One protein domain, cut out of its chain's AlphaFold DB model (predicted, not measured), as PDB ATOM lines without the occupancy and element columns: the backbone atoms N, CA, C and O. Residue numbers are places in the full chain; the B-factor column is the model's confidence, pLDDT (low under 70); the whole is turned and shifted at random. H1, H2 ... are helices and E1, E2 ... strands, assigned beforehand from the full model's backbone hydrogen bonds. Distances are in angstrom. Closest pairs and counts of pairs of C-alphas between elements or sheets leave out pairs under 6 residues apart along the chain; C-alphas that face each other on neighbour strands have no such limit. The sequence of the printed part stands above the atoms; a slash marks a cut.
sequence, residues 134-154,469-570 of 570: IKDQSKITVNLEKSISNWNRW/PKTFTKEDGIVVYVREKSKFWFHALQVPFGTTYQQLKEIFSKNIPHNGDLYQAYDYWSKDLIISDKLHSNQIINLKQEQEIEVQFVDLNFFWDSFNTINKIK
ATOM      1  N   ILE A 134     135.725 139.988 140.695       49.88
ATOM      2  CA  ILE A 134     135.592 140.986 139.619       49.88
ATOM      3  C   ILE A 134     134.144 140.956 139.171       49.88
ATOM      4  O   ILE A 134     133.709 139.959 138.586       49.88
ATOM      5  N   LYS A 135     133.380 141.980 139.584       64.88
ATOM      6  CA  LYS A 135     131.923 141.862 139.590       64.88
ATOM      7  C   LYS A 135     131.530 141.668 138.152       64.88
ATOM      8  O   LYS A 135     131.892 142.479 137.306       64.88
ATOM      9  N   ASP A 136     130.855 140.560 137.873       74.94
ATOM     10  CA  ASP A 136     130.622 140.144 136.501       74.94
ATOM     11  C   ASP A 136     129.604 141.080 135.840       74.94
ATOM     12  O   ASP A 136     128.397 140.840 135.848       74.94
ATOM     13  N   GLN A 137     130.122 142.184 135.308       80.50
ATOM     14  CA  GLN A 137     129.377 143.253 134.660       80.50
ATOM     15  C   GLN A 137     128.722 142.787 133.353       80.50
ATOM     16  O   GLN A 137     127.894 143.512 132.811       80.50
ATOM     17  N   SER A 138     129.046 141.588 132.844       78.69
ATOM     18  CA  SER A 138     128.331 140.999 131.704       78.69
ATOM     19  C   SER A 138     126.900 140.573 132.056       78.69
ATOM     20  O   SER A 138     126.062 140.459 131.164       78.69
ATOM     21  N   LYS A 139     126.605 140.382 133.351       85.88
ATOM     22  CA  LYS A 139     125.270 140.034 133.863       85.88
ATOM     23  C   LYS A 139     124.380 141.254 134.147       85.88
ATOM     24  O   LYS A 139     123.173 141.083 134.336       85.88
ATOM     25  N   ILE A 140     124.940 142.471 134.143       92.88
ATOM     26  CA  ILE A 140     124.171 143.702 134.366       92.88
ATOM     27  C   ILE A 140     123.253 143.914 133.165       92.88
ATOM     28  O   ILE A 140     123.699 144.049 132.024       92.88
ATOM     29  N   THR A 141     121.950 143.928 133.429       94.50
ATOM     30  CA  THR A 141     120.926 144.017 132.389       94.50
ATOM     31  C   THR A 141     120.559 145.474 132.164       94.50
ATOM     32  O   THR A 141     120.069 146.133 133.077       94.50
ATOM     33  N   VAL A 142     120.760 145.977 130.946       96.69
ATOM     34  CA  VAL A 142     120.245 147.287 130.531       96.69
ATOM     35  C   VAL A 142     118.873 147.080 129.892       96.69
ATOM     36  O   VAL A 142     118.738 146.358 128.907       96.69
ATOM     37  N   ASN A 143     117.854 147.704 130.472       96.31
ATOM     38  CA  ASN A 143     116.487 147.729 129.972       96.31
ATOM     39  C   ASN A 143     116.165 149.147 129.484       96.31
ATOM     40  O   ASN A 143     116.465 150.115 130.180       96.31
ATOM     41  N   LEU A 144     115.553 149.276 128.306       96.00
ATOM     42  CA  LEU A 144     115.190 150.571 127.725       96.00
ATOM     43  C   LEU A 144     113.666 150.669 127.661       96.00
ATOM     44  O   LEU A 144     113.019 149.876 126.970       96.00
ATOM     45  N   GLU A 145     113.081 151.633 128.365       92.75
ATOM     46  CA  GLU A 145     111.638 151.856 128.315       92.75
ATOM     47  C   GLU A 145     111.232 152.365 126.928       92.75
ATOM     48  O   GLU A 145     111.691 153.411 126.465       92.75
ATOM     49  N   LYS A 146     110.382 151.594 126.237       84.50
ATOM     50  CA  LYS A 146     110.057 151.841 124.831       84.50
ATOM     51  C   LYS A 146     109.321 153.171 124.649       84.50
ATOM     52  O   LYS A 146     108.161 153.306 125.035       84.50
ATOM     53  N   SER A 147     109.976 154.116 123.976       77.12
ATOM     54  CA  SER A 147     109.371 155.392 123.597       77.12
ATOM     55  C   SER A 147     108.199 155.209 122.624       77.12
ATOM     56  O   SER A 147     108.253 154.405 121.692       77.12
ATOM     57  N   ILE A 148     107.154 156.021 122.801       75.06
ATOM     58  CA  ILE A 148     106.111 156.256 121.785       75.06
ATOM     59  C   ILE A 148     106.380 157.521 120.949       75.06
ATOM     60  O   ILE A 148     105.801 157.676 119.868       75.06
ATOM     61  N   SER A 149     107.278 158.393 121.425       70.81
ATOM     62  CA  SER A 149     107.703 159.630 120.767       70.81
ATOM     63  C   SER A 149     108.885 159.372 119.836       70.81
ATOM     64  O   SER A 149     109.850 158.715 120.230       70.81
ATOM     65  N   ASN A 150     108.829 159.902 118.613       69.81
ATOM     66  CA  ASN A 150     109.989 159.922 117.723       69.81
ATOM     67  C   ASN A 150     110.917 161.047 118.181       69.81
ATOM     68  O   ASN A 150     110.517 162.208 118.122       69.81
ATOM     69  N   TRP A 151     112.161 160.735 118.552       73.81
ATOM     70  CA  TRP A 151     113.160 161.787 118.719       73.81
ATOM     71  C   TRP A 151     113.470 162.396 117.349       73.81
ATOM     72  O   TRP A 151     114.119 161.775 116.509       73.81
ATOM     73  N   ASN A 152     112.965 163.599 117.100       61.47
ATOM     74  CA  ASN A 152     113.191 164.317 115.859       61.47
ATOM     75  C   ASN A 152     114.210 165.431 116.103       61.47
ATOM     76  O   ASN A 152     113.976 166.328 116.910       61.47
ATOM     77  N   ARG A 153     115.314 165.433 115.349       58.06
ATOM     78  CA  ARG A 153     116.368 166.462 115.432       58.06
ATOM     79  C   ARG A 153     115.853 167.897 115.226       58.06
ATOM     80  O   ARG A 153     116.542 168.847 115.584       58.06
ATOM     81  N   TRP A 154     114.662 168.060 114.654       49.44
ATOM     82  CA  TRP A 154     114.021 169.352 114.406       49.44
ATOM     83  C   TRP A 154     113.001 169.773 115.481       49.44
ATOM     84  O   TRP A 154     112.575 170.924 115.480       49.44
ATOM     85  N   PRO A 469     121.945 160.125 114.762       88.88
ATOM     86  CA  PRO A 469     121.737 160.115 113.317       88.88
ATOM     87  C   PRO A 469     120.351 160.633 112.917       88.88
ATOM     88  O   PRO A 469     119.347 160.313 113.545       88.88
ATOM     89  N   LYS A 470     120.265 161.343 111.783       85.06
ATOM     90  CA  LYS A 470     118.988 161.831 111.208       85.06
ATOM     91  C   LYS A 470     118.008 160.716 110.800       85.06
ATOM     92  O   LYS A 470     116.878 161.018 110.436       85.06
ATOM     93  N   THR A 471     118.456 159.465 110.810       87.56
ATOM     94  CA  THR A 471     117.683 158.262 110.476       87.56
ATOM     95  C   THR A 471     117.231 157.468 111.702       87.56
ATOM     96  O   THR A 471     116.565 156.459 111.517       87.56
ATOM     97  N   PHE A 472     117.613 157.870 112.920       89.12
ATOM     98  CA  PHE A 472     117.252 157.162 114.150       89.12
ATOM     99  C   PHE A 472     115.787 157.426 114.524       89.12
ATOM    100  O   PHE A 472     115.306 158.558 114.446       89.12
ATOM    101  N   THR A 473     115.079 156.377 114.933       88.75
ATOM    102  CA  THR A 473     113.646 156.378 115.245       88.75
ATOM    103  C   THR A 473     113.371 155.728 116.605       88.75
ATOM    104  O   THR A 473     114.237 155.082 117.195       88.75
ATOM    105  N   LYS A 474     112.137 155.848 117.110       88.88
ATOM    106  CA  LYS A 474     111.712 155.157 118.346       88.88
ATOM    107  C   LYS A 474     111.592 153.639 118.186       88.88
ATOM    108  O   LYS A 474     111.368 152.930 119.165       88.88
ATOM    109  N   GLU A 475     111.642 153.146 116.953       91.56
ATOM    110  CA  GLU A 475     111.717 151.727 116.639       91.56
ATOM    111  C   GLU A 475     113.153 151.192 116.796       91.56
ATOM    112  O   GLU A 475     113.310 150.010 117.098       91.56
ATOM    113  N   ASP A 476     114.177 152.050 116.678       92.69
ATOM    114  CA  ASP A 476     115.596 151.689 116.824       92.69
ATOM    115  C   ASP A 476     116.069 151.678 118.290       92.69
ATOM    116  O   ASP A 476     116.910 150.858 118.667       92.69
ATOM    117  N   GLY A 477     115.545 152.577 119.130       94.12
ATOM    118  CA  GLY A 477     115.942 152.695 120.535       94.12
ATOM    119  C   GLY A 477     115.366 153.919 121.245       94.12
ATOM    120  O   GLY A 477     114.266 154.380 120.938       94.12
ATOM    121  N   ILE A 478     116.138 154.447 122.195       94.50
ATOM    122  CA  ILE A 478     115.875 155.720 122.885       94.50
ATOM    123  C   ILE A 478     117.019 156.713 122.646       94.50
ATOM    124  O   ILE A 478     118.116 156.330 122.238       94.50
ATOM    125  N   VAL A 479     116.782 157.988 122.943       93.31
ATOM    126  CA  VAL A 479     117.832 159.005 123.105       93.31
ATOM    127  C   VAL A 479     117.923 159.378 124.580       93.31
ATOM    128  O   VAL A 479     116.896 159.597 125.215       93.31
ATOM    129  N   VAL A 480     119.138 159.474 125.117       95.25
ATOM    130  CA  VAL A 480     119.422 159.988 126.469       95.25
ATOM    131  C   VAL A 480     120.286 161.244 126.380       95.25
ATOM    132  O   VAL A 480     120.975 161.471 125.384       95.25
ATOM    133  N   TYR A 481     120.262 162.063 127.425       95.06
ATOM    134  CA  TYR A 481     121.059 163.278 127.525       95.06
ATOM    135  C   TYR A 481     122.191 163.070 128.522       95.06
ATOM    136  O   TYR A 481     121.939 162.875 129.706       95.06
ATOM    137  N   VAL A 482     123.438 163.133 128.059       97.81
ATOM    138  CA  VAL A 482     124.619 162.795 128.865       97.81
ATOM    139  C   VAL A 482     125.587 163.976 128.911       97.81
ATOM    140  O   VAL A 482     125.868 164.581 127.876       97.81
ATOM    141  N   ARG A 483     126.112 164.303 130.096       95.75
ATOM    142  CA  ARG A 483     127.176 165.308 130.270       95.75
ATOM    143  C   ARG A 483     128.263 164.847 131.229       95.75
ATOM    144  O   ARG A 483     127.989 164.067 132.137       95.75
ATOM    145  N   GLU A 484     129.463 165.391 131.075       95.44
ATOM    146  CA  GLU A 484     130.513 165.282 132.088       95.44
ATOM    147  C   GLU A 484     130.163 166.107 133.346       95.44
ATOM    148  O   GLU A 484     129.585 167.194 133.278       95.44
ATOM    149  N   LYS A 485     130.504 165.572 134.519       92.31
ATOM    150  CA  LYS A 485     130.321 166.213 135.825       92.31
ATOM    151  C   LYS A 485     131.042 167.564 135.889       92.31
ATOM    152  O   LYS A 485     132.213 167.671 135.541       92.31
ATOM    153  N   SER A 486     130.368 168.587 136.414       88.12
ATOM    154  CA  SER A 486     130.838 169.989 136.412       88.12
ATOM    155  C   SER A 486     130.943 170.641 135.023       88.12
ATOM    156  O   SER A 486     131.473 171.747 134.917       88.12
ATOM    157  N   LYS A 487     130.383 170.021 133.978       92.50
ATOM    158  CA  LYS A 487     129.974 170.710 132.747       92.50
ATOM    159  C   LYS A 487     128.499 171.084 132.818       92.50
ATOM    160  O   LYS A 487     127.754 170.536 133.627       92.50
ATOM    161  N   PHE A 488     128.069 172.023 131.981       94.06
ATOM    162  CA  PHE A 488     126.658 172.389 131.875       94.06
ATOM    163  C   PHE A 488     125.963 171.633 130.739       94.06
ATOM    164  O   PHE A 488     124.888 171.059 130.939       94.06
ATOM    165  N   TRP A 489     126.582 171.630 129.557       93.69
ATOM    166  CA  TRP A 489     125.955 171.200 128.309       93.69
ATOM    167  C   TRP A 489     125.793 169.676 128.217       93.69
ATOM    168  O   TRP A 489     126.722 168.915 128.470       93.69
ATOM    169  N   PHE A 490     124.598 169.230 127.821       94.00
ATOM    170  CA  PHE A 490     124.278 167.816 127.616       94.00
ATOM    171  C   PHE A 490     124.347 167.439 126.136       94.00
ATOM    172  O   PHE A 490     123.655 168.042 125.313       94.00
ATOM    173  N   HIS A 491     125.076 166.370 125.823       94.38
ATOM    174  CA  HIS A 491     125.046 165.731 124.513       94.38
ATOM    175  C   HIS A 491     123.841 164.783 124.417       94.38
ATOM    176  O   HIS A 491     123.590 163.982 125.319       94.38
ATOM    177  N   ALA A 492     123.099 164.840 123.314       93.81
ATOM    178  CA  ALA A 492     122.080 163.857 122.963       93.81
ATOM    179  C   ALA A 492     122.759 162.608 122.382       93.81
ATOM    180  O   ALA A 492     123.408 162.705 121.339       93.81
ATOM    181  N   LEU A 493     122.621 161.456 123.043       95.19
ATOM    182  CA  LEU A 493     123.207 160.179 122.624       95.19
ATOM    183  C   LEU A 493     122.108 159.160 122.298       95.19
ATOM    184  O   LEU A 493     121.190 158.960 123.095       95.19
ATOM    185  N   GLN A 494     122.220 158.469 121.163       94.00
ATOM    186  CA  GLN A 494     121.366 157.312 120.861       94.00
ATOM    187  C   GLN A 494     121.746 156.085 121.711       94.00
ATOM    188  O   GLN A 494     122.927 155.790 121.897       94.00
ATOM    189  N   VAL A 495     120.749 155.321 122.161       96.62
ATOM    190  CA  VAL A 495     120.913 154.016 122.823       96.62
ATOM    191  C   VAL A 495     119.973 153.010 122.140       96.62
ATOM    192  O   VAL A 495     118.772 153.006 122.424       96.62
ATOM    193  N   PRO A 496     120.479 152.185 121.202       96.44
ATOM    194  CA  PRO A 496     119.670 151.202 120.477       96.44
ATOM    195  C   PRO A 496     119.091 150.099 121.375       96.44
ATOM    196  O   PRO A 496     119.728 149.691 122.353       96.44
ATOM    197  N   PHE A 497     117.927 149.547 121.024       96.12
ATOM    198  CA  PHE A 497     117.374 148.383 121.728       96.12
ATOM    199  C   PHE A 497     118.330 147.182 121.673       96.12
ATOM    200  O   PHE A 497     118.946 146.895 120.649       96.12
ATOM    201  N   GLY A 498     118.457 146.476 122.800       95.44
ATOM    202  CA  GLY A 498     119.416 145.376 122.955       95.44
ATOM    203  C   GLY A 498     120.850 145.806 123.299       95.44
ATOM    204  O   GLY A 498     121.714 144.939 123.401       95.44
ATOM    205  N   THR A 499     121.113 147.104 123.511       97.12
ATOM    206  CA  THR A 499     122.399 147.598 124.042       97.12
ATOM    207  C   THR A 499     122.759 146.886 125.350       97.12
ATOM    208  O   THR A 499     122.026 146.967 126.332       97.12
ATOM    209  N   THR A 500     123.910 146.214 125.381       96.56
ATOM    210  CA  THR A 500     124.475 145.611 126.601       96.56
ATOM    211  C   THR A 500     125.150 146.656 127.496       96.56
ATOM    212  O   THR A 500     125.527 147.733 127.037       96.56
ATOM    213  N   TYR A 501     125.387 146.329 128.770       95.88
ATOM    214  CA  TYR A 501     126.062 147.232 129.713       95.88
ATOM    215  C   TYR A 501     127.460 147.696 129.243       95.88
ATOM    216  O   TYR A 501     127.809 148.863 129.411       95.88
ATOM    217  N   GLN A 502     128.243 146.833 128.581       94.81
ATOM    218  CA  GLN A 502     129.545 147.241 128.027       94.81
ATOM    219  C   GLN A 502     129.390 148.164 126.807       94.81
ATOM    220  O   GLN A 502     130.095 149.164 126.702       94.81
ATOM    221  N   GLN A 503     128.407 147.909 125.934       96.94
ATOM    222  CA  GLN A 503     128.082 148.827 124.835       96.94
ATOM    223  C   GLN A 503     127.574 150.182 125.350       96.94
ATOM    224  O   GLN A 503     127.891 151.203 124.749       96.94
ATOM    225  N   LEU A 504     126.858 150.229 126.481       97.38
ATOM    226  CA  LEU A 504     126.463 151.486 127.125       97.38
ATOM    227  C   LEU A 504     127.688 152.286 127.606       97.38
ATOM    228  O   LEU A 504     127.787 153.480 127.315       97.38
ATOM    229  N   LYS A 505     128.661 151.623 128.257       96.56
ATOM    230  CA  LYS A 505     129.960 152.230 128.620       96.56
ATOM    231  C   LYS A 505     130.688 152.767 127.381       96.56
ATOM    232  O   LYS A 505     131.174 153.896 127.405       96.56
ATOM    233  N   GLU A 506     130.715 152.012 126.281       96.75
ATOM    234  CA  GLU A 506     131.299 152.468 125.012       96.75
ATOM    235  C   GLU A 506     130.561 153.667 124.396       96.75
ATOM    236  O   GLU A 506     131.221 154.587 123.919       96.75
ATOM    237  N   ILE A 507     129.222 153.690 124.402       97.38
ATOM    238  CA  ILE A 507     128.431 154.804 123.854       97.38
ATOM    239  C   ILE A 507     128.767 156.099 124.600       97.38
ATOM    240  O   ILE A 507     129.060 157.104 123.954       97.38
ATOM    241  N   PHE A 508     128.800 156.083 125.934       97.38
ATOM    242  CA  PHE A 508     129.134 157.282 126.709       97.38
ATOM    243  C   PHE A 508     130.609 157.674 126.506       97.38
ATOM    244  O   PHE A 508     130.906 158.825 126.191       97.38
ATOM    245  N   SER A 509     131.531 156.709 126.585       95.88
ATOM    246  CA  SER A 509     132.977 156.951 126.479       95.88
ATOM    247  C   SER A 509     133.467 157.373 125.085       95.88
ATOM    248  O   SER A 509     134.598 157.849 124.977       95.88
ATOM    249  N   LYS A 510     132.673 157.178 124.021       95.00
ATOM    250  CA  LYS A 510     133.021 157.555 122.634       95.00
ATOM    251  C   LYS A 510     132.361 158.844 122.142       95.00
ATOM    252  O   LYS A 510     132.788 159.363 121.116       95.00
ATOM    253  N   ASN A 511     131.315 159.330 122.815       95.00
ATOM    254  CA  ASN A 511     130.500 160.458 122.335       95.00
ATOM    255  C   ASN A 511     130.518 161.689 123.259       95.00
ATOM    256  O   ASN A 511     129.998 162.734 122.875       95.00
ATOM    257  N   ILE A 512     131.111 161.587 124.450       94.62
ATOM    258  CA  ILE A 512     131.402 162.731 125.324       94.62
ATOM    259  C   ILE A 512     132.886 163.098 125.164       94.62
ATOM    260  O   ILE A 512     133.715 162.188 125.186       94.62
ATOM    261  N   PRO A 513     133.259 164.379 124.991       91.62
ATOM    262  CA  PRO A 513     134.651 164.814 125.097       91.62
ATOM    263  C   PRO A 513     135.129 164.691 126.550       91.62
ATOM    264  O   PRO A 513     134.476 165.217 127.446       91.62
ATOM    265  N   HIS A 514     136.250 164.007 126.783       91.56
ATOM    266  CA  HIS A 514     136.808 163.769 128.122       91.56
ATOM    267  C   HIS A 514     138.324 163.526 128.068       91.56
ATOM    268  O   HIS A 514     138.904 163.453 126.984       91.56
ATOM    269  N   ASN A 515     138.942 163.359 129.241       87.44
ATOM    270  CA  ASN A 515     140.247 162.714 129.395       87.44
ATOM    271  C   ASN A 515     140.123 161.529 130.370       87.44
ATOM    272  O   ASN A 515     139.408 161.616 131.368       87.44
ATOM    273  N   GLY A 516     140.884 160.458 130.126       92.06
ATOM    274  CA  GLY A 516     140.944 159.286 131.004       92.06
ATOM    275  C   GLY A 516     139.874 158.224 130.729       92.06
ATOM    276  O   GLY A 516     139.410 158.054 129.603       92.06
ATOM    277  N   ASP A 517     139.522 157.466 131.768       93.75
ATOM    278  CA  ASP A 517     138.551 156.368 131.696       93.75
ATOM    279  C   ASP A 517     137.171 156.795 132.208       93.75
ATOM    280  O   ASP A 517     137.073 157.470 133.234       93.75
ATOM    281  N   LEU A 518     136.094 156.291 131.591       96.00
ATOM    282  CA  LEU A 518     134.744 156.373 132.159       96.00
ATOM    283  C   LEU A 518     134.682 155.575 133.471       96.00
ATOM    284  O   LEU A 518     134.640 154.343 133.458       96.00
ATOM    285  N   TYR A 519     134.664 156.286 134.598       95.12
ATOM    286  CA  TYR A 519     134.655 155.699 135.936       95.12
ATOM    287  C   TYR A 519     133.224 155.452 136.430       95.12
ATOM    288  O   TYR A 519     132.909 154.344 136.866       95.12
ATOM    289  N   GLN A 520     132.341 156.452 136.331       95.69
ATOM    290  CA  GLN A 520     130.946 156.334 136.772       95.69
ATOM    291  C   GLN A 520     129.954 157.080 135.872       95.69
ATOM    292  O   GLN A 520     130.309 158.019 135.163       95.69
ATOM    293  N   ALA A 521     128.688 156.673 135.944       97.69
ATOM    294  CA  ALA A 521     127.528 157.395 135.433       97.69
ATOM    295  C   ALA A 521     126.362 157.245 136.412       97.69
ATOM    296  O   ALA A 521     126.169 156.160 136.968       97.69
ATOM    297  N   TYR A 522     125.554 158.284 136.576       96.62
ATOM    298  CA  TYR A 522     124.348 158.253 137.403       96.62
ATOM    299  C   TYR A 522     123.243 159.131 136.814       96.62
ATOM    300  O   TYR A 522     123.512 160.059 136.049       96.62
ATOM    301  N   ASP A 523     121.992 158.830 137.166       96.94
ATOM    302  CA  ASP A 523     120.855 159.697 136.855       96.94
ATOM    303  C   ASP A 523     121.089 161.077 137.481       96.94
ATOM    304  O   ASP A 523     121.425 161.191 138.662       96.94
ATOM    305  N   TYR A 524     120.952 162.143 136.695       95.50
ATOM    306  CA  TYR A 524     121.342 163.474 137.143       95.50
ATOM    307  C   TYR A 524     120.496 163.979 138.329       95.50
ATOM    308  O   TYR A 524     121.016 164.735 139.157       95.50
ATOM    309  N   TRP A 525     119.233 163.555 138.447       92.31
ATOM    310  CA  TRP A 525     118.281 164.075 139.432       92.31
ATOM    311  C   TRP A 525     118.117 163.181 140.663       92.31
ATOM    312  O   TRP A 525     118.034 163.724 141.764       92.31
ATOM    313  N   SER A 526     118.071 161.854 140.508       93.62
ATOM    314  CA  SER A 526     118.000 160.919 141.645       93.62
ATOM    315  C   SER A 526     119.372 160.532 142.202       93.62
ATOM    316  O   SER A 526     119.461 160.110 143.353       93.62
ATOM    317  N   LYS A 527     120.438 160.697 141.402       92.94
ATOM    318  CA  LYS A 527     121.801 160.193 141.654       92.94
ATOM    319  C   LYS A 527     121.896 158.658 141.747       92.94
ATOM    320  O   LYS A 527     122.902 158.135 142.225       92.94
ATOM    321  N   ASP A 528     120.903 157.930 141.224       93.94
ATOM    322  CA  ASP A 528     120.967 156.469 141.080       93.94
ATOM    323  C   ASP A 528     122.092 156.056 140.118       93.94
ATOM    324  O   ASP A 528     122.205 156.583 139.008       93.94
ATOM    325  N   LEU A 529     122.921 155.087 140.521       94.62
ATOM    326  CA  LEU A 529     124.058 154.618 139.723       94.62
ATOM    327  C   LEU A 529     123.603 153.851 138.467       94.62
ATOM    328  O   LEU A 529     122.913 152.836 138.552       94.62
ATOM    329  N   ILE A 530     124.077 154.310 137.307       96.88
ATOM    330  CA  ILE A 530     123.839 153.743 135.969       96.88
ATOM    331  C   ILE A 530     125.062 152.950 135.488       96.88
ATOM    332  O   ILE A 530     124.911 151.864 134.932       96.88
ATOM    333  N   ILE A 531     126.274 153.461 135.732       95.56
ATOM    334  CA  ILE A 531     127.562 152.784 135.500       95.56
ATOM    335  C   ILE A 531     128.427 152.990 136.742       95.56
ATOM    336  O   ILE A 531     128.627 154.119 137.181       95.56
ATOM    337  N   SER A 532     128.955 151.907 137.303       93.25
ATOM    338  CA  SER A 532     130.015 151.925 138.316       93.25
ATOM    339  C   SER A 532     130.533 150.503 138.523       93.25
ATOM    340  O   SER A 532     129.773 149.537 138.429       93.25
ATOM    341  N   ASP A 533     131.801 150.354 138.892       87.31
ATOM    342  CA  ASP A 533     132.345 149.067 139.346       87.31
ATOM    343  C   ASP A 533     131.794 148.671 140.738       87.31
ATOM    344  O   ASP A 533     131.877 147.516 141.165       87.31
ATOM    345  N   LYS A 534     131.102 149.603 141.414       86.81
ATOM    346  CA  LYS A 534     130.363 149.362 142.660       86.81
ATOM    347  C   LYS A 534     129.024 148.627 142.455       86.81
ATOM    348  O   LYS A 534     128.567 148.001 143.407       86.81
ATOM    349  N   LEU A 535     128.443 148.638 141.244       88.50
ATOM    350  CA  LEU A 535     127.167 147.971 140.910       88.50
ATOM    351  C   LEU A 535     127.191 146.452 141.168       88.50
ATOM    352  O   LEU A 535     128.228 145.798 141.043       88.50
ATOM    353  N   HIS A 536     126.029 145.863 141.458       85.38
ATOM    354  CA  HIS A 536     125.905 144.409 141.620       85.38
ATOM    355  C   HIS A 536     125.766 143.699 140.264       85.38
ATOM    356  O   HIS A 536     125.045 144.165 139.387       85.38
ATOM    357  N   SER A 537     126.376 142.517 140.103       84.00
ATOM    358  CA  SER A 537     126.378 141.774 138.826       84.00
ATOM    359  C   SER A 537     124.992 141.510 138.234       84.00
ATOM    360  O   SER A 537     124.853 141.533 137.022       84.00
ATOM    361  N   ASN A 538     123.967 141.282 139.057       86.25
ATOM    362  CA  ASN A 538     122.607 140.977 138.590       86.25
ATOM    363  C   ASN A 538     121.680 142.212 138.600       86.25
ATOM    364  O   ASN A 538     120.459 142.068 138.645       86.25
ATOM    365  N   GLN A 539     122.239 143.425 138.643       90.44
ATOM    366  CA  GLN A 539     121.462 144.662 138.699       90.44
ATOM    367  C   GLN A 539     120.801 144.966 137.345       90.44
ATOM    368  O   GLN A 539     121.371 144.707 136.283       90.44
ATOM    369  N   ILE A 540     119.589 145.524 137.396       93.44
ATOM    370  CA  ILE A 540     118.845 145.979 136.217       93.44
ATOM    371  C   ILE A 540     118.920 147.505 136.171       93.44
ATOM    372  O   ILE A 540     118.429 148.182 137.075       93.44
ATOM    373  N   ILE A 541     119.526 148.035 135.113       95.75
ATOM    374  CA  ILE A 541     119.603 149.464 134.818       95.75
ATOM    375  C   ILE A 541     118.463 149.789 133.853       95.75
ATOM    376  O   ILE A 541     118.467 149.324 132.715       95.75
ATOM    377  N   ASN A 542     117.471 150.553 134.310       95.94
ATOM    378  CA  ASN A 542     116.341 150.980 133.484       95.94
ATOM    379  C   ASN A 542     116.614 152.392 132.961       95.94
ATOM    380  O   ASN A 542     116.731 153.316 133.763       95.94
ATOM    381  N   LEU A 543     116.704 152.549 131.640       97.12
ATOM    382  CA  LEU A 543     116.878 153.845 130.985       97.12
ATOM    383  C   LEU A 543     115.601 154.279 130.266       97.12
ATOM    384  O   LEU A 543     114.877 153.453 129.702       97.12
ATOM    385  N   LYS A 544     115.342 155.588 130.263       94.50
ATOM    386  CA  LYS A 544     114.145 156.201 129.671       94.50
ATOM    387  C   LYS A 544     114.515 157.165 128.548       94.50
ATOM    388  O   LYS A 544     115.580 157.779 128.572       94.50
ATOM    389  N   GLN A 545     113.600 157.336 127.594       92.94
ATOM    390  CA  GLN A 545     113.673 158.422 126.615       92.94
ATOM    391  C   GLN A 545     113.883 159.765 127.330       92.94
ATOM    392  O   GLN A 545     113.163 160.086 128.272       92.94
ATOM    393  N   GLU A 546     114.868 160.528 126.859       90.56
ATOM    394  CA  GLU A 546     115.219 161.879 127.312       90.56
ATOM    395  C   GLU A 546     115.648 161.977 128.790       90.56
ATOM    396  O   GLU A 546     115.709 163.067 129.358       90.56
ATOM    397  N   GLN A 547     116.043 160.850 129.396       94.00
ATOM    398  CA  GLN A 547     116.666 160.817 130.719       94.00
ATOM    399  C   GLN A 547     117.997 161.583 130.738       94.00
ATOM    400  O   GLN A 547     118.802 161.479 129.809       94.00
ATOM    401  N   GLU A 548     118.234 162.324 131.820       95.88
ATOM    402  CA  GLU A 548     119.452 163.106 132.030       95.88
ATOM    403  C   GLU A 548     120.444 162.335 132.900       95.88
ATOM    404  O   GLU A 548     120.111 161.879 133.992       95.88
ATOM    405  N   ILE A 549     121.670 162.190 132.407       98.38
ATOM    406  CA  ILE A 549     122.728 161.362 132.982       98.38
ATOM    407  C   ILE A 549     123.985 162.216 133.129       98.38
ATOM    408  O   ILE A 549     124.387 162.934 132.211       98.38
ATOM    409  N   GLU A 550     124.632 162.115 134.282       97.44
ATOM    410  CA  GLU A 550     125.898 162.781 134.573       97.44
ATOM    411  C   GLU A 550     126.988 161.706 134.690       97.44
ATOM    412  O   GLU A 550     126.867 160.753 135.464       97.44
ATOM    413  N   VAL A 551     128.020 161.815 133.849       97.62
ATOM    414  CA  VAL A 551     129.165 160.898 133.798       97.62
ATOM    415  C   VAL A 551     130.388 161.529 134.449       97.62
ATOM    416  O   VAL A 551     130.604 162.736 134.367       97.62
ATOM    417  N   GLN A 552     131.212 160.701 135.083       95.69
ATOM    418  CA  GLN A 552     132.505 161.103 135.617       95.69
ATOM    419  C   GLN A 552     133.606 160.249 134.990       95.69
ATOM    420  O   GLN A 552     133.612 159.020 135.112       95.69
ATOM    421  N   PHE A 553     134.535 160.933 134.330       94.94
ATOM    422  CA  PHE A 553     135.787 160.375 133.840       94.94
ATOM    423  C   PHE A 553     136.892 160.579 134.882       94.94
ATOM    424  O   PHE A 553     136.770 161.439 135.755       94.94
ATOM    425  N   VAL A 554     137.937 159.755 134.820       94.25
ATOM    426  CA  VAL A 554     139.115 159.841 135.694       94.25
ATOM    427  C   VAL A 554     140.371 159.556 134.875       94.25
ATOM    428  O   VAL A 554     140.540 158.445 134.364       94.25
ATOM    429  N   ASP A 555     141.279 160.530 134.798       92.50
ATOM    430  CA  ASP A 555     142.599 160.365 134.188       92.50
ATOM    431  C   ASP A 555     143.687 160.171 135.253       92.50
ATOM    432  O   ASP A 555     144.138 161.117 135.895       92.50
ATOM    433  N   LEU A 556     144.157 158.931 135.416       91.25
ATOM    434  CA  LEU A 556     145.253 158.620 136.342       91.25
ATOM    435  C   LEU A 556     146.609 159.195 135.885       91.25
ATOM    436  O   LEU A 556     147.528 159.284 136.700       91.25
ATOM    437  N   ASN A 557     146.754 159.606 134.619       89.25
ATOM    438  CA  ASN A 557     147.984 160.228 134.124       89.25
ATOM    439  C   ASN A 557     148.109 161.681 134.600       89.25
ATOM    440  O   ASN A 557     149.214 162.115 134.921       89.25
ATOM    441  N   PHE A 558     146.991 162.401 134.760       87.62
ATOM    442  CA  PHE A 558     146.963 163.772 135.284       87.62
ATOM    443  C   PHE A 558     147.651 163.916 136.656       87.62
ATOM    444  O   PHE A 558     148.323 164.919 136.911       87.62
ATOM    445  N   PHE A 559     147.582 162.891 137.517       88.25
ATOM    446  CA  PHE A 559     148.332 162.867 138.780       88.25
ATOM    447  C   PHE A 559     149.844 163.051 138.560       88.25
ATOM    448  O   PHE A 559     150.493 163.771 139.315       88.25
ATOM    449  N   TRP A 560     150.402 162.464 137.498       84.69
ATOM    450  CA  TRP A 560     151.809 162.612 137.126       84.69
ATOM    451  C   TRP A 560     152.063 163.860 136.274       84.69
ATOM    452  O   TRP A 560     153.030 164.578 136.517       84.69
ATOM    453  N   ASP A 561     151.194 164.168 135.310       78.94
ATOM    454  CA  ASP A 561     151.386 165.292 134.385       78.94
ATOM    455  C   ASP A 561     151.083 166.671 134.983       78.94
ATOM    456  O   ASP A 561     151.546 167.689 134.457       78.94
ATOM    457  N   SER A 562     150.411 166.737 136.133       62.94
ATOM    458  CA  SER A 562     150.310 167.961 136.938       62.94
ATOM    459  C   SER A 562     151.691 168.484 137.374       62.94
ATOM    460  O   SER A 562     151.908 169.699 137.347       62.94
ATOM    461  N   PHE A 563     152.677 167.602 137.615       54.62
ATOM    462  CA  PHE A 563     154.089 167.974 137.825       54.62
ATOM    463  C   PHE A 563     154.676 168.748 136.633       54.62
ATOM    464  O   PHE A 563     155.452 169.683 136.824       54.62
ATOM    465  N   ASN A 564     154.306 168.383 135.403       46.97
ATOM    466  CA  ASN A 564     154.789 169.028 134.178       46.97
ATOM    467  C   ASN A 564     153.968 170.270 133.800       46.97
ATOM    468  O   ASN A 564     154.495 171.189 133.178       46.97
ATOM    469  N   THR A 565     152.679 170.284 134.137       50.59
ATOM    470  CA  THR A 565     151.731 171.329 133.729       50.59
ATOM    471  C   THR A 565     151.814 172.550 134.641       50.59
ATOM    472  O   THR A 565     151.938 173.669 134.151       50.59
ATOM    473  N   ILE A 566     151.851 172.355 135.963       48.88
ATOM    474  CA  ILE A 566     151.947 173.467 136.924       48.88
ATOM    475  C   ILE A 566     153.314 174.169 136.814       48.88
ATOM    476  O   ILE A 566     153.391 175.391 136.909       48.88
ATOM    477  N   ASN A 567     154.381 173.425 136.497       37.91
ATOM    478  CA  ASN A 567     155.724 173.965 136.225       37.91
ATOM    479  C   ASN A 567     155.892 174.595 134.819       37.91
ATOM    480  O   ASN A 567     157.014 174.904 134.427       37.91
ATOM    481  N   LYS A 568     154.808 174.767 134.045       34.16
ATOM    482  CA  LYS A 568     154.767 175.584 132.810       34.16
ATOM    483  C   LYS A 568     153.911 176.849 132.950       34.16
ATOM    484  O   LYS A 568     153.840 177.640 132.015       34.16
ATOM    485  N   ILE A 569     153.225 176.996 134.084       38.72
ATOM    486  CA  ILE A 569     152.392 178.156 134.447       38.72
ATOM    487  C   ILE A 569     153.149 179.064 135.446       38.72
ATOM    488  O   ILE A 569     152.730 180.190 135.713       38.72
ATOM    489  N   LYS A 570     154.288 178.582 135.959       30.84
ATOM    490  CA  LYS A 570     155.300 179.308 136.736       30.84
ATOM    491  C   LYS A 570     156.554 179.519 135.889       30.84
ATOM    492  O   LYS A 570     157.250 180.517 136.163       30.84
TER     493      LYS A 570
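AT A GLANCE: This is residues 134 to 154 and 469 to 570 of the 570 residues of a protein of Tieghemostelium lacteum (UniProt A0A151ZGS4). A strongly twisted five-stranded sheet, E3 E2 E7 E4 E5, curls like part of a barrel round one helix, H1, and the small parallel pair E1 and E6 lies at the side near the first residues of H1. Residues 559 to 570, with most of H2, stick out from this body as an arm. The printed part has 123 residues with seven named strands and two named helices, in the order E1 E2 E3 H1 E4 E5 E6 E7 H2; the larger sheet is mixed, the class is mixed helices and strands, and under half of the residues are in named elements. The whole is only just compact, close to loose, with a radius of gyration of the C-alphas of 16.4 A and spans of 56 by 40 by 24 A.

HOW THE PARTS SIT: In the larger sheet, E3 (residues 491 to 496) and E5 (529 to 531) are edge strands; E2 (477 to 484), E7 (548 to 554) and E4 (517 to 523) are inner strands. E2 and E3 form an antiparallel hairpin, with N 493 and O 480 at 2.9 A, within hydrogen-bond range. E2 and E7 are parallel, with N 549 and O 481 at 2.8 A. E7 and E4 are antiparallel, with N 552 and O 520 at 2.8 A. E4 and E5 form a hairpin, with N 521 and O 531 at 2.8 A. H1 (501 to 511) is on one face of this sheet, giving two layers, a helix layer and a sheet layer; its closest C-alphas to E4 are those of Ser 509 and Leu 518, 6.0 A apart. E3, H1 and E4 make a split strand-helix-strand unit, two strands of one sheet that are not neighbours, joined through a helix, with E2 and E7 between them in the sheet, and its crossover is right-handed. E1 (141 to 144) and E6 (540 to 543) are parallel, with N 541 and O 141 at 2.8 A. The closest C-alphas of E1 and H1, those of Val 142 and Tyr 501, are 5.9 A apart. H2 (558 to 566) is not on the larger sheet and is apart from H1. Every O i to N i+4 pair is within hydrogen-bond range in H1, and 3 of 5 are in H2.

IN THESE COORDINATES: E2 is 22.5 A long, E7 20.3 A, E4 18.7 A, E3 16.0 A and H1 15.8 A. E1 begins at C-alpha 141 (120.926, 144.017, 132.389), H1 at C-alpha 501 (126.062, 147.232, 129.713), and H2 ends at C-alpha 566 (151.947, 173.467, 136.924).

THE WHOLE: The C-alphas of Ile 148 and Lys 570, the two farthest apart, are 56.3 A apart. Residues 155 to 468 are not printed; C-alphas 154 and 469 are 12.1 A apart across the cut. Of the links printed whole, none is long. Fifteen residues are under 70 in pLDDT: 134 to 135, 150, 152 to 154 and 562 to 570.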